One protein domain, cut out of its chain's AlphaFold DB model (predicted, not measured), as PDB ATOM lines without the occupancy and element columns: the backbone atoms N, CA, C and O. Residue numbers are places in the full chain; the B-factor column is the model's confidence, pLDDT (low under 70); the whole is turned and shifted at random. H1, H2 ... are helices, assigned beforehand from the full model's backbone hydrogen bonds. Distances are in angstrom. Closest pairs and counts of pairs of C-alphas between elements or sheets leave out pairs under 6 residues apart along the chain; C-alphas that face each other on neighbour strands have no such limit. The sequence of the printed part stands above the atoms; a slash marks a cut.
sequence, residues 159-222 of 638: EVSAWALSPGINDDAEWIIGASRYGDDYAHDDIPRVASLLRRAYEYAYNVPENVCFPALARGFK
ATOM      1  N   GLU A 159     292.839 124.305 287.781       71.06
ATOM      2  CA  GLU A 159     293.755 123.378 287.109       71.06
ATOM      3  C   GLU A 159     293.198 122.923 285.760       71.06
ATOM      4  O   GLU A 159     293.912 122.920 284.764       71.06
ATOM      5  N   VAL A 160     291.916 122.545 285.722       72.50
ATOM      6  CA  VAL A 160     291.251 122.074 284.502       72.50
ATOM      7  C   VAL A 160     291.082 123.221 283.513       72.50
ATOM      8  O   VAL A 160     291.326 123.030 282.324       72.50
ATOM      9  N   SER A 161     290.728 124.418 283.986       78.25
ATOM     10  CA  SER A 161     290.642 125.607 283.136       78.25
ATOM     11  C   SER A 161     292.012 126.022 282.594       78.25
ATOM     12  O   SER A 161     292.129 126.277 281.401       78.25
ATOM     13  N   ALA A 162     293.066 126.014 283.417       78.12
ATOM     14  CA  ALA A 162     294.429 126.307 282.967       78.12
ATOM     15  C   ALA A 162     294.949 125.258 281.971       78.12
ATOM     16  O   ALA A 162     295.604 125.607 280.992       78.12
ATOM     17  N   TRP A 163     294.634 123.980 282.195       78.81
ATOM     18  CA  TRP A 163     294.965 122.894 281.277       78.81
ATOM     19  C   TRP A 163     294.249 123.060 279.931       78.81
ATOM     20  O   TRP A 163     294.897 123.046 278.887       78.81
ATOM     21  N   ALA A 164     292.931 123.276 279.946       79.75
ATOM     22  CA  ALA A 164     292.123 123.437 278.736       79.75
ATOM     23  C   ALA A 164     292.508 124.683 277.916       79.75
ATOM     24  O   ALA A 164     292.438 124.659 276.689       79.75
ATOM     25  N   LEU A 165     292.949 125.748 278.593       80.31
ATOM     26  CA  LEU A 165     293.441 126.988 277.981       80.31
ATOM     27  C   LEU A 165     294.942 126.954 277.653       80.31
ATOM     28  O   LEU A 165     295.496 127.957 277.208       80.31
ATOM     29  N   SER A 166     295.627 125.829 277.876       82.62
ATOM     30  CA  SER A 166     297.036 125.712 277.502       82.62
ATOM     31  C   SER A 166     297.198 125.847 275.980       82.62
ATOM     32  O   SER A 166     296.368 125.310 275.244       82.62
ATOM     33  N   PRO A 167     298.268 126.500 275.481       78.00
ATOM     34  CA  PRO A 167     298.412 126.791 274.052       78.00
ATOM     35  C   PRO A 167     298.260 125.554 273.163       78.00
ATOM     36  O   PRO A 167     297.505 125.568 272.205       78.00
ATOM     37  N   GLY A 168     298.880 124.430 273.538       77.00
ATOM     38  CA  GLY A 168     298.816 123.208 272.733       77.00
ATOM     39  C   GLY A 168     297.435 122.549 272.671       77.00
ATOM     40  O   GLY A 168     297.168 121.821 271.723       77.00
ATOM     41  N   ILE A 169     296.571 122.765 273.669       79.25
ATOM     42  CA  ILE A 169     295.192 122.252 273.660       79.25
ATOM     43  C   ILE A 169     294.265 123.260 272.982       79.25
ATOM     44  O   ILE A 169     293.394 122.860 272.211       79.25
ATOM     45  N   ASN A 170     294.484 124.553 273.226       81.75
ATOM     46  CA  ASN A 170     293.728 125.625 272.600       81.75
ATOM     47  C   ASN A 170     293.920 125.646 271.077       81.75
ATOM     48  O   ASN A 170     292.931 125.712 270.359       81.75
ATOM     49  N   ASP A 171     295.150 125.485 270.581       82.00
ATOM     50  CA  ASP A 171     295.440 125.422 269.142       82.00
ATOM     51  C   ASP A 171     294.727 124.230 268.472       82.00
ATOM     52  O   ASP A 171     294.090 124.380 267.426       82.00
ATOM     53  N   ASP A 172     294.789 123.045 269.099       79.25
ATOM     54  CA  ASP A 172     294.101 121.834 268.625       79.25
ATOM     55  C   ASP A 172     292.575 122.070 268.584       79.25
ATOM     56  O   ASP A 172     291.895 121.689 267.625       79.25
ATOM     57  N   ALA A 173     292.016 122.729 269.600       83.81
ATOM     58  CA  ALA A 173     290.590 123.009 269.669       83.81
ATOM     59  C   ALA A 173     290.123 124.092 268.690       83.81
ATOM     60  O   ALA A 173     289.080 123.920 268.055       83.81
ATOM     61  N   GLU A 174     290.879 125.179 268.534       84.00
ATOM     62  CA  GLU A 174     290.617 126.218 267.537       84.00
ATOM     63  C   GLU A 174     290.642 125.632 266.132       84.00
ATOM     64  O   GLU A 174     289.761 125.942 265.324       84.00
ATOM     65  N   TRP A 175     291.582 124.724 265.856       84.38
ATOM     66  CA  TRP A 175     291.612 124.002 264.593       84.38
ATOM     67  C   TRP A 175     290.351 123.154 264.393       84.38
ATOM     68  O   TRP A 175     289.737 123.247 263.334       84.38
ATOM     69  N   ILE A 176     289.910 122.381 265.394       83.25
ATOM     70  CA  ILE A 176     288.691 121.552 265.292       83.25
ATOM     71  C   ILE A 176     287.439 122.424 265.100       83.25
ATOM     72  O   ILE A 176     286.591 122.127 264.253       83.25
ATOM     73  N   ILE A 177     287.317 123.519 265.854       84.69
ATOM     74  CA  ILE A 177     286.192 124.458 265.747       84.69
ATOM     75  C   ILE A 177     286.220 125.164 264.387       84.69
ATOM     76  O   ILE A 177     285.177 125.285 263.738       84.69
ATOM     77  N   GLY A 178     287.396 125.587 263.927       81.25
ATOM     78  CA  GLY A 178     287.604 126.172 262.607       81.25
ATOM     79  C   GLY A 178     287.230 125.191 261.501       81.25
ATOM     80  O   GLY A 178     286.374 125.508 260.680       81.25
ATOM     81  N   ALA A 179     287.775 123.974 261.537       79.12
ATOM     82  CA  ALA A 179     287.465 122.902 260.597       79.12
ATOM     83  C   ALA A 179     285.956 122.649 260.527       79.12
ATOM     84  O   ALA A 179     285.410 122.615 259.429       79.12
ATOM     85  N   SER A 180     285.263 122.594 261.676       82.25
ATOM     86  CA  SER A 180     283.801 122.437 261.734       82.25
ATOM     87  C   SER A 180     283.031 123.549 261.004       82.25
ATOM     88  O   SER A 180     281.983 123.287 260.418       82.25
ATOM     89  N   ARG A 181     283.555 124.781 260.996       79.62
ATOM     90  CA  ARG A 181     282.896 125.967 260.430       79.62
ATOM     91  C   ARG A 181     282.959 126.021 258.905       79.62
ATOM     92  O   ARG A 181     282.046 126.574 258.300       79.62
ATOM     93  N   TYR A 182     284.027 125.498 258.308       76.50
ATOM     94  CA  TYR A 182     284.250 125.588 256.861       76.50
ATOM     95  C   TYR A 182     283.573 124.472 256.058       76.50
ATOM     96  O   TYR A 182     283.606 124.536 254.841       76.50
ATOM     97  N   GLY A 183     282.920 123.509 256.722       63.50
ATOM     98  CA  GLY A 183     281.798 122.726 256.181       63.50
ATOM     99  C   GLY A 183     282.074 121.715 255.062       63.50
ATOM    100  O   GLY A 183     281.269 120.805 254.895       63.50
ATOM    101  N   ASP A 184     283.180 121.837 254.330       59.47
ATOM    102  CA  ASP A 184     283.255 121.228 252.998       59.47
ATOM    103  C   ASP A 184     284.035 119.906 252.940       59.47
ATOM    104  O   ASP A 184     283.755 119.095 252.068       59.47
ATOM    105  N   ASP A 185     284.946 119.637 253.884       59.78
ATOM    106  CA  ASP A 185     285.673 118.361 253.971       59.78
ATOM    107  C   ASP A 185     286.117 118.092 255.413       59.78
ATOM    108  O   ASP A 185     287.219 118.442 255.852       59.78
ATOM    109  N   TYR A 186     285.246 117.456 256.192       69.69
ATOM    110  CA  TYR A 186     285.666 116.921 257.477       69.69
ATOM    111  C   TYR A 186     286.517 115.674 257.242       69.69
ATOM    112  O   TYR A 186     286.079 114.716 256.613       69.69
ATOM    113  N   ALA A 187     287.720 115.638 257.818       73.50
ATOM    114  CA  ALA A 187     288.520 114.411 257.854       73.50
ATOM    115  C   ALA A 187     287.796 113.259 258.590       73.50
ATOM    116  O   ALA A 187     288.168 112.098 258.432       73.50
ATOM    117  N   HIS A 188     286.786 113.584 259.409       78.94
ATOM    118  CA  HIS A 188     285.961 112.633 260.142       78.94
ATOM    119  C   HIS A 188     284.558 113.201 260.407       78.94
ATOM    120  O   HIS A 188     284.434 114.358 260.812       78.94
ATOM    121  N   ASP A 189     283.518 112.373 260.291       80.81
ATOM    122  CA  ASP A 189     282.109 112.762 260.504       80.81
ATOM    123  C   ASP A 189     281.822 113.293 261.925       80.81
ATOM    124  O   ASP A 189     280.862 114.023 262.152       80.81
ATOM    125  N   ASP A 190     282.679 112.964 262.896       80.19
ATOM    126  CA  ASP A 190     282.535 113.410 264.291       80.19
ATOM    127  C   ASP A 190     283.038 114.838 264.550       80.19
ATOM    128  O   ASP A 190     282.774 115.387 265.624       80.19
ATOM    129  N   ILE A 191     283.749 115.468 263.606       81.38
ATOM    130  CA  ILE A 191     284.348 116.803 263.801       81.38
ATOM    131  C   ILE A 191     283.315 117.854 264.255       81.38
ATOM    132  O   ILE A 191     283.599 118.556 265.230       81.38
ATOM    133  N   PRO A 192     282.102 117.947 263.674       78.69
ATOM    134  CA  PRO A 192     281.076 118.878 264.147       78.69
ATOM    135  C   PRO A 192     280.638 118.605 265.588       78.69
ATOM    136  O   PRO A 192     280.484 119.527 266.390       78.69
ATOM    137  N   ARG A 193     280.474 117.331 265.960       79.12
ATOM    138  CA  ARG A 193     280.079 116.953 267.323       79.12
ATOM    139  C   ARG A 193     281.169 117.315 268.330       79.12
ATOM    140  O   ARG A 193     280.861 117.894 269.372       79.12
ATOM    141  N   VAL A 194     282.425 116.998 268.019       79.75
ATOM    142  CA  VAL A 194     283.575 117.331 268.871       79.75
ATOM    143  C   VAL A 194     283.724 118.849 268.995       79.75
ATOM    144  O   VAL A 194     283.862 119.349 270.107       79.75
ATOM    145  N   ALA A 195     283.585 119.597 267.898       83.88
ATOM    146  CA  ALA A 195     283.607 121.058 267.914       83.88
ATOM    147  C   ALA A 195     282.490 121.668 268.779       83.88
ATOM    148  O   ALA A 195     282.744 122.618 269.517       83.88
ATOM    149  N   SER A 196     281.271 121.111 268.744       77.81
ATOM    150  CA  SER A 196     280.156 121.547 269.607       77.81
ATOM    151  C   SER A 196     280.463 121.365 271.095       77.81
ATOM    152  O   SER A 196     280.144 122.232 271.912       77.81
ATOM    153  N   LEU A 197     281.073 120.231 271.455       75.75
ATOM    154  CA  LEU A 197     281.456 119.937 272.837       75.75
ATOM    155  C   LEU A 197     282.612 120.825 273.300       75.75
ATOM    156  O   LEU A 197     282.561 121.344 274.412       75.75
ATOM    157  N   LEU A 198     283.615 121.033 272.443       82.25
ATOM    158  CA  LEU A 198     284.739 121.918 272.736       82.25
ATOM    159  C   LEU A 198     284.271 123.361 272.917       82.25
ATOM    160  O   LEU A 198     284.614 123.970 273.923       82.25
ATOM    161  N   ARG A 199     283.430 123.887 272.017       80.12
ATOM    162  CA  ARG A 199     282.889 125.250 272.143       80.12
ATOM    163  C   ARG A 199     282.178 125.453 273.486       80.12
ATOM    164  O   ARG A 199     282.500 126.403 274.191       80.12
ATOM    165  N   ARG A 200     281.320 124.504 273.883       72.00
ATOM    166  CA  ARG A 200     280.682 124.513 275.209       72.00
ATOM    167  C   ARG A 200     281.706 124.467 276.340       72.00
ATOM    168  O   ARG A 200     281.599 125.223 277.294       72.00
ATOM    169  N   ALA A 201     282.710 123.597 276.253       76.69
ATOM    170  CA  ALA A 201     283.736 123.501 277.287       76.69
ATOM    171  C   ALA A 201     284.516 124.819 277.463       76.69
ATOM    172  O   ALA A 201     284.798 125.197 278.600       76.69
ATOM    173  N   TYR A 202     284.810 125.534 276.371       79.69
ATOM    174  CA  TYR A 202     285.484 126.836 276.417       79.69
ATOM    175  C   TYR A 202     284.603 127.960 276.966       79.69
ATOM    176  O   TYR A 202     285.119 128.818 277.672       79.69
ATOM    177  N   GLU A 203     283.292 127.942 276.722       77.06
ATOM    178  CA  GLU A 203     282.358 128.921 277.307       77.06
ATOM    179  C   GLU A 203     282.340 128.868 278.846       77.06
ATOM    180  O   GLU A 203     282.154 129.894 279.501       77.06
ATOM    181  N   TYR A 204     282.591 127.691 279.430       76.06
ATOM    182  CA  TYR A 204     282.704 127.499 280.882       76.06
ATOM    183  C   TYR A 204     284.150 127.518 281.403       76.06
ATOM    184  O   TYR A 204     284.380 127.369 282.611       76.06
ATOM    185  N   ALA A 205     285.140 127.681 280.523       78.69
ATOM    186  CA  ALA A 205     286.520 127.893 280.928       78.69
ATOM    187  C   ALA A 205     286.722 129.370 281.283       78.69
ATOM    188  O   ALA A 205     286.268 130.271 280.582       78.69
ATOM    189  N   TYR A 206     287.423 129.633 282.381       74.00
ATOM    190  CA  TYR A 206     287.801 130.988 282.771       74.00
ATOM    191  C   TYR A 206     289.315 131.134 282.741       74.00
ATOM    192  O   TYR A 206     290.052 130.202 283.066       74.00
ATOM    193  N   ASN A 207     289.778 132.331 282.381       74.88
ATOM    194  CA  ASN A 207     291.200 132.640 282.380       74.88
ATOM    195  C   ASN A 207     291.766 132.517 283.791       74.88
ATOM    196  O   ASN A 207     291.279 133.132 284.744       74.88
ATOM    197  N   VAL A 208     292.820 131.719 283.905       73.38
ATOM    198  CA  VAL A 208     293.504 131.482 285.167       73.38
ATOM    199  C   VAL A 208     294.754 132.355 285.207       73.38
ATOM    200  O   VAL A 208     295.538 132.306 284.262       73.38
ATOM    201  N   PRO A 209     294.963 133.167 286.260       73.31
ATOM    202  CA  PRO A 209     296.142 134.021 286.353       73.31
ATOM    203  C   PRO A 209     297.437 133.205 286.256       73.31
ATOM    204  O   PRO A 209     297.581 132.191 286.938       73.31
ATOM    205  N   GLU A 210     298.410 133.689 285.480       67.06
ATOM    206  CA  GLU A 210     299.698 133.010 285.232       67.06
ATOM    207  C   GLU A 210     300.510 132.740 286.512       67.06
ATOM    208  O   GLU A 210     301.335 131.831 286.565       67.06
ATOM    209  N   ASN A 211     300.229 133.493 287.578       70.31
ATOM    210  CA  ASN A 211     300.900 133.379 288.873       70.31
ATOM    211  C   ASN A 211     300.421 132.187 289.719       70.31
ATOM    212  O   ASN A 211     300.919 131.989 290.829       70.31
ATOM    213  N   VAL A 212     299.439 131.409 289.253       59.75
ATOM    214  CA  VAL A 212     298.976 130.227 289.984       59.75
ATOM    215  C   VAL A 212     299.879 129.040 289.646       59.75
ATOM    216  O   VAL A 212     299.895 128.516 288.530       59.75
ATOM    217  N   CYS A 213     300.670 128.609 290.629       57.44
ATOM    218  CA  CYS A 213     301.532 127.443 290.492       57.44
ATOM    219  C   CYS A 213     300.695 126.161 290.457       57.44
ATOM    220  O   CYS A 213     300.267 125.655 291.492       57.44
ATOM    221  N   PHE A 214     300.495 125.628 289.255       60.75
ATOM    222  CA  PHE A 214     299.935 124.299 289.045       60.75
ATOM    223  C   PHE A 214     301.032 123.247 288.866       60.75
ATOM    224  O   PHE A 214     302.098 123.571 288.330       60.75
ATOM    225  N   PRO A 215     300.769 121.981 289.243       56.84
ATOM    226  CA  PRO A 215     301.632 120.863 288.874       56.84
ATOM    227  C   PRO A 215     301.918 120.877 287.366       56.84
ATOM    228  O   PRO A 215     301.023 121.173 286.576       56.84
ATOM    229  N   ALA A 216     303.137 120.526 286.944       55.03
ATOM    230  CA  ALA A 216     303.557 120.624 285.538       55.03
ATOM    231  C   ALA A 216     302.598 119.921 284.551       55.03
ATOM    232  O   ALA A 216     302.347 120.429 283.462       55.03
ATOM    233  N   LEU A 217     301.995 118.800 284.959       53.00
ATOM    234  CA  LEU A 217     301.012 118.056 284.161       53.00
ATOM    235  C   LEU A 217     299.675 118.804 283.984       53.00
ATOM    236  O   LEU A 217     299.007 118.641 282.968       53.00
ATOM    237  N   ALA A 218     299.300 119.657 284.940       50.78
ATOM    238  CA  ALA A 218     298.083 120.469 284.899       50.78
ATOM    239  C   ALA A 218     298.242 121.757 284.071       50.78
ATOM    240  O   ALA A 218     297.256 122.407 283.755       50.78
ATOM    241  N   ARG A 219     299.462 122.117 283.652       54.03
ATOM    242  CA  ARG A 219     299.700 123.239 282.723       54.03
ATOM    243  C   ARG A 219     299.458 122.877 281.252       54.03
ATOM    244  O   ARG A 219     299.776 123.664 280.370       54.03
ATOM    245  N   GLY A 220     298.962 121.670 280.976       48.31
ATOM    246  CA  GLY A 220     298.703 121.220 279.607       48.31
ATOM    247  C   GLY A 220     299.962 120.954 278.791       48.31
ATOM    248  O   GLY A 220     299.893 120.806 277.573       48.31
ATOM    249  N   PHE A 221     301.119 120.809 279.447       48.69
ATOM    250  CA  PHE A 221     302.266 120.188 278.801       48.69
ATOM    251  C   PHE A 221     301.863 118.762 278.421       48.69
ATOM    252  O   PHE A 221     301.784 117.881 279.279       48.69
ATOM    253  N   LYS A 222     301.592 118.532 277.129       46.44
ATOM    254  CA  LYS A 222     301.535 117.189 276.539       46.44
ATOM    255  C   LYS A 222     302.803 116.488 277.024       46.44
ATOM    256  O   LYS A 222     303.906 116.893 276.667       46.44
TER     257      LYS A 222
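This is residues 159 to 222 of the 638 residues of an uncharacterized protein of Lasiodiplodia theobromae (UniProt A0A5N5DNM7). Two longer helices, H2 and H3, make a lopsided V at one end of an elongated model, closest at Ile 177 and Ala 195, short of their tips, and opening toward two short helices, H1 and H4, which pack on each other at the other end. The long link of residues 204 to 215 leaves H3, swings past H1 and folds back to H4, while the loop of residues 183 to 190 joins H2 to H3 at the end of the model away from H1. The printed part has 64 residues with four named helices, in the order H1, H2, H3, H4, and no named strand; the class is all helix, since the residues in named elements are helical, 39 of the 64. The whole is only just loose, close to compact, with a radius of gyration of the C-alphas of 13.3 A, and its C-alphas span 42 by 22 by 14 A along the three main axes.

The first helix, H1, residues 159 to 164, is followed after a tight link of 2 residues by H2, residues 167 to 182. H1 and H2 are close but not clearly touching: their closest C-alphas, those of Ala 164 and Asn 170, are 6.7 A apart. They run the same way at a steep tilt of 43 degrees. A short link of 8 residues joins H2 to H3, residues 191 to 203. H2 touches H3 with residues 173 to 180 alone, and their closest C-alphas, those of Ile 177 and Ala 195, are 4.8 A apart. H2 and H3 run opposite ways at a steep tilt of 53 degrees, with 9.5 A from centre to centre. H1 and H3 are close but not clearly touching, with the C-alphas of Ala 164 and Tyr 202, their closest, 7.8 A apart; they run opposite ways at a steep tilt of 41 degrees. The last helix, H4, residues 216 to 219, touches H1, and the closest C-alphas of the two are those of Trp 163 and Arg 219, 5.0 A apart. H4 is apart from H2 and apart from H3. Every O i to N i+4 pair is within hydrogen-bond range in H1 and H3, as are 11 of 12 in H2, while H4 is too short for such a pair.

H1 begins at C-alpha 159, at (293.755, 123.378, 287.109), and measures 8.5 A from first to last C-alpha. H2, residues 167 to 182, is the longest helix by residues, 16 of them, and measures 22.3 A; it begins at C-alpha 167, at (298.412, 126.791, 274.052). H3, residues 191 to 203, measures 18.3 A and ends at C-alpha 203, at (282.358, 128.921, 277.307). H4, residues 216 to 219, measures 5.4 A and ends at C-alpha 219, at (299.700, 123.239, 282.723).

The two C-alphas farthest apart are those of Asp 184 and Cys 213, 42.2 A, and the C-alphas of the first and last printed residues, Glu 159 and Lys 222, are 14.5 A apart. The printed part has no cut. The link from H3 to H4, residues 204 to 215, is long, and its C-alphas lie 9 to 21 A from the mean of all C-alphas. The mean pLDDT of the printed part is 73.2. The model's confidence is low, under 70, at 16 residues: 183 to 186, 210, and 212 to 222, a stretch that includes H4, whose mean is 53.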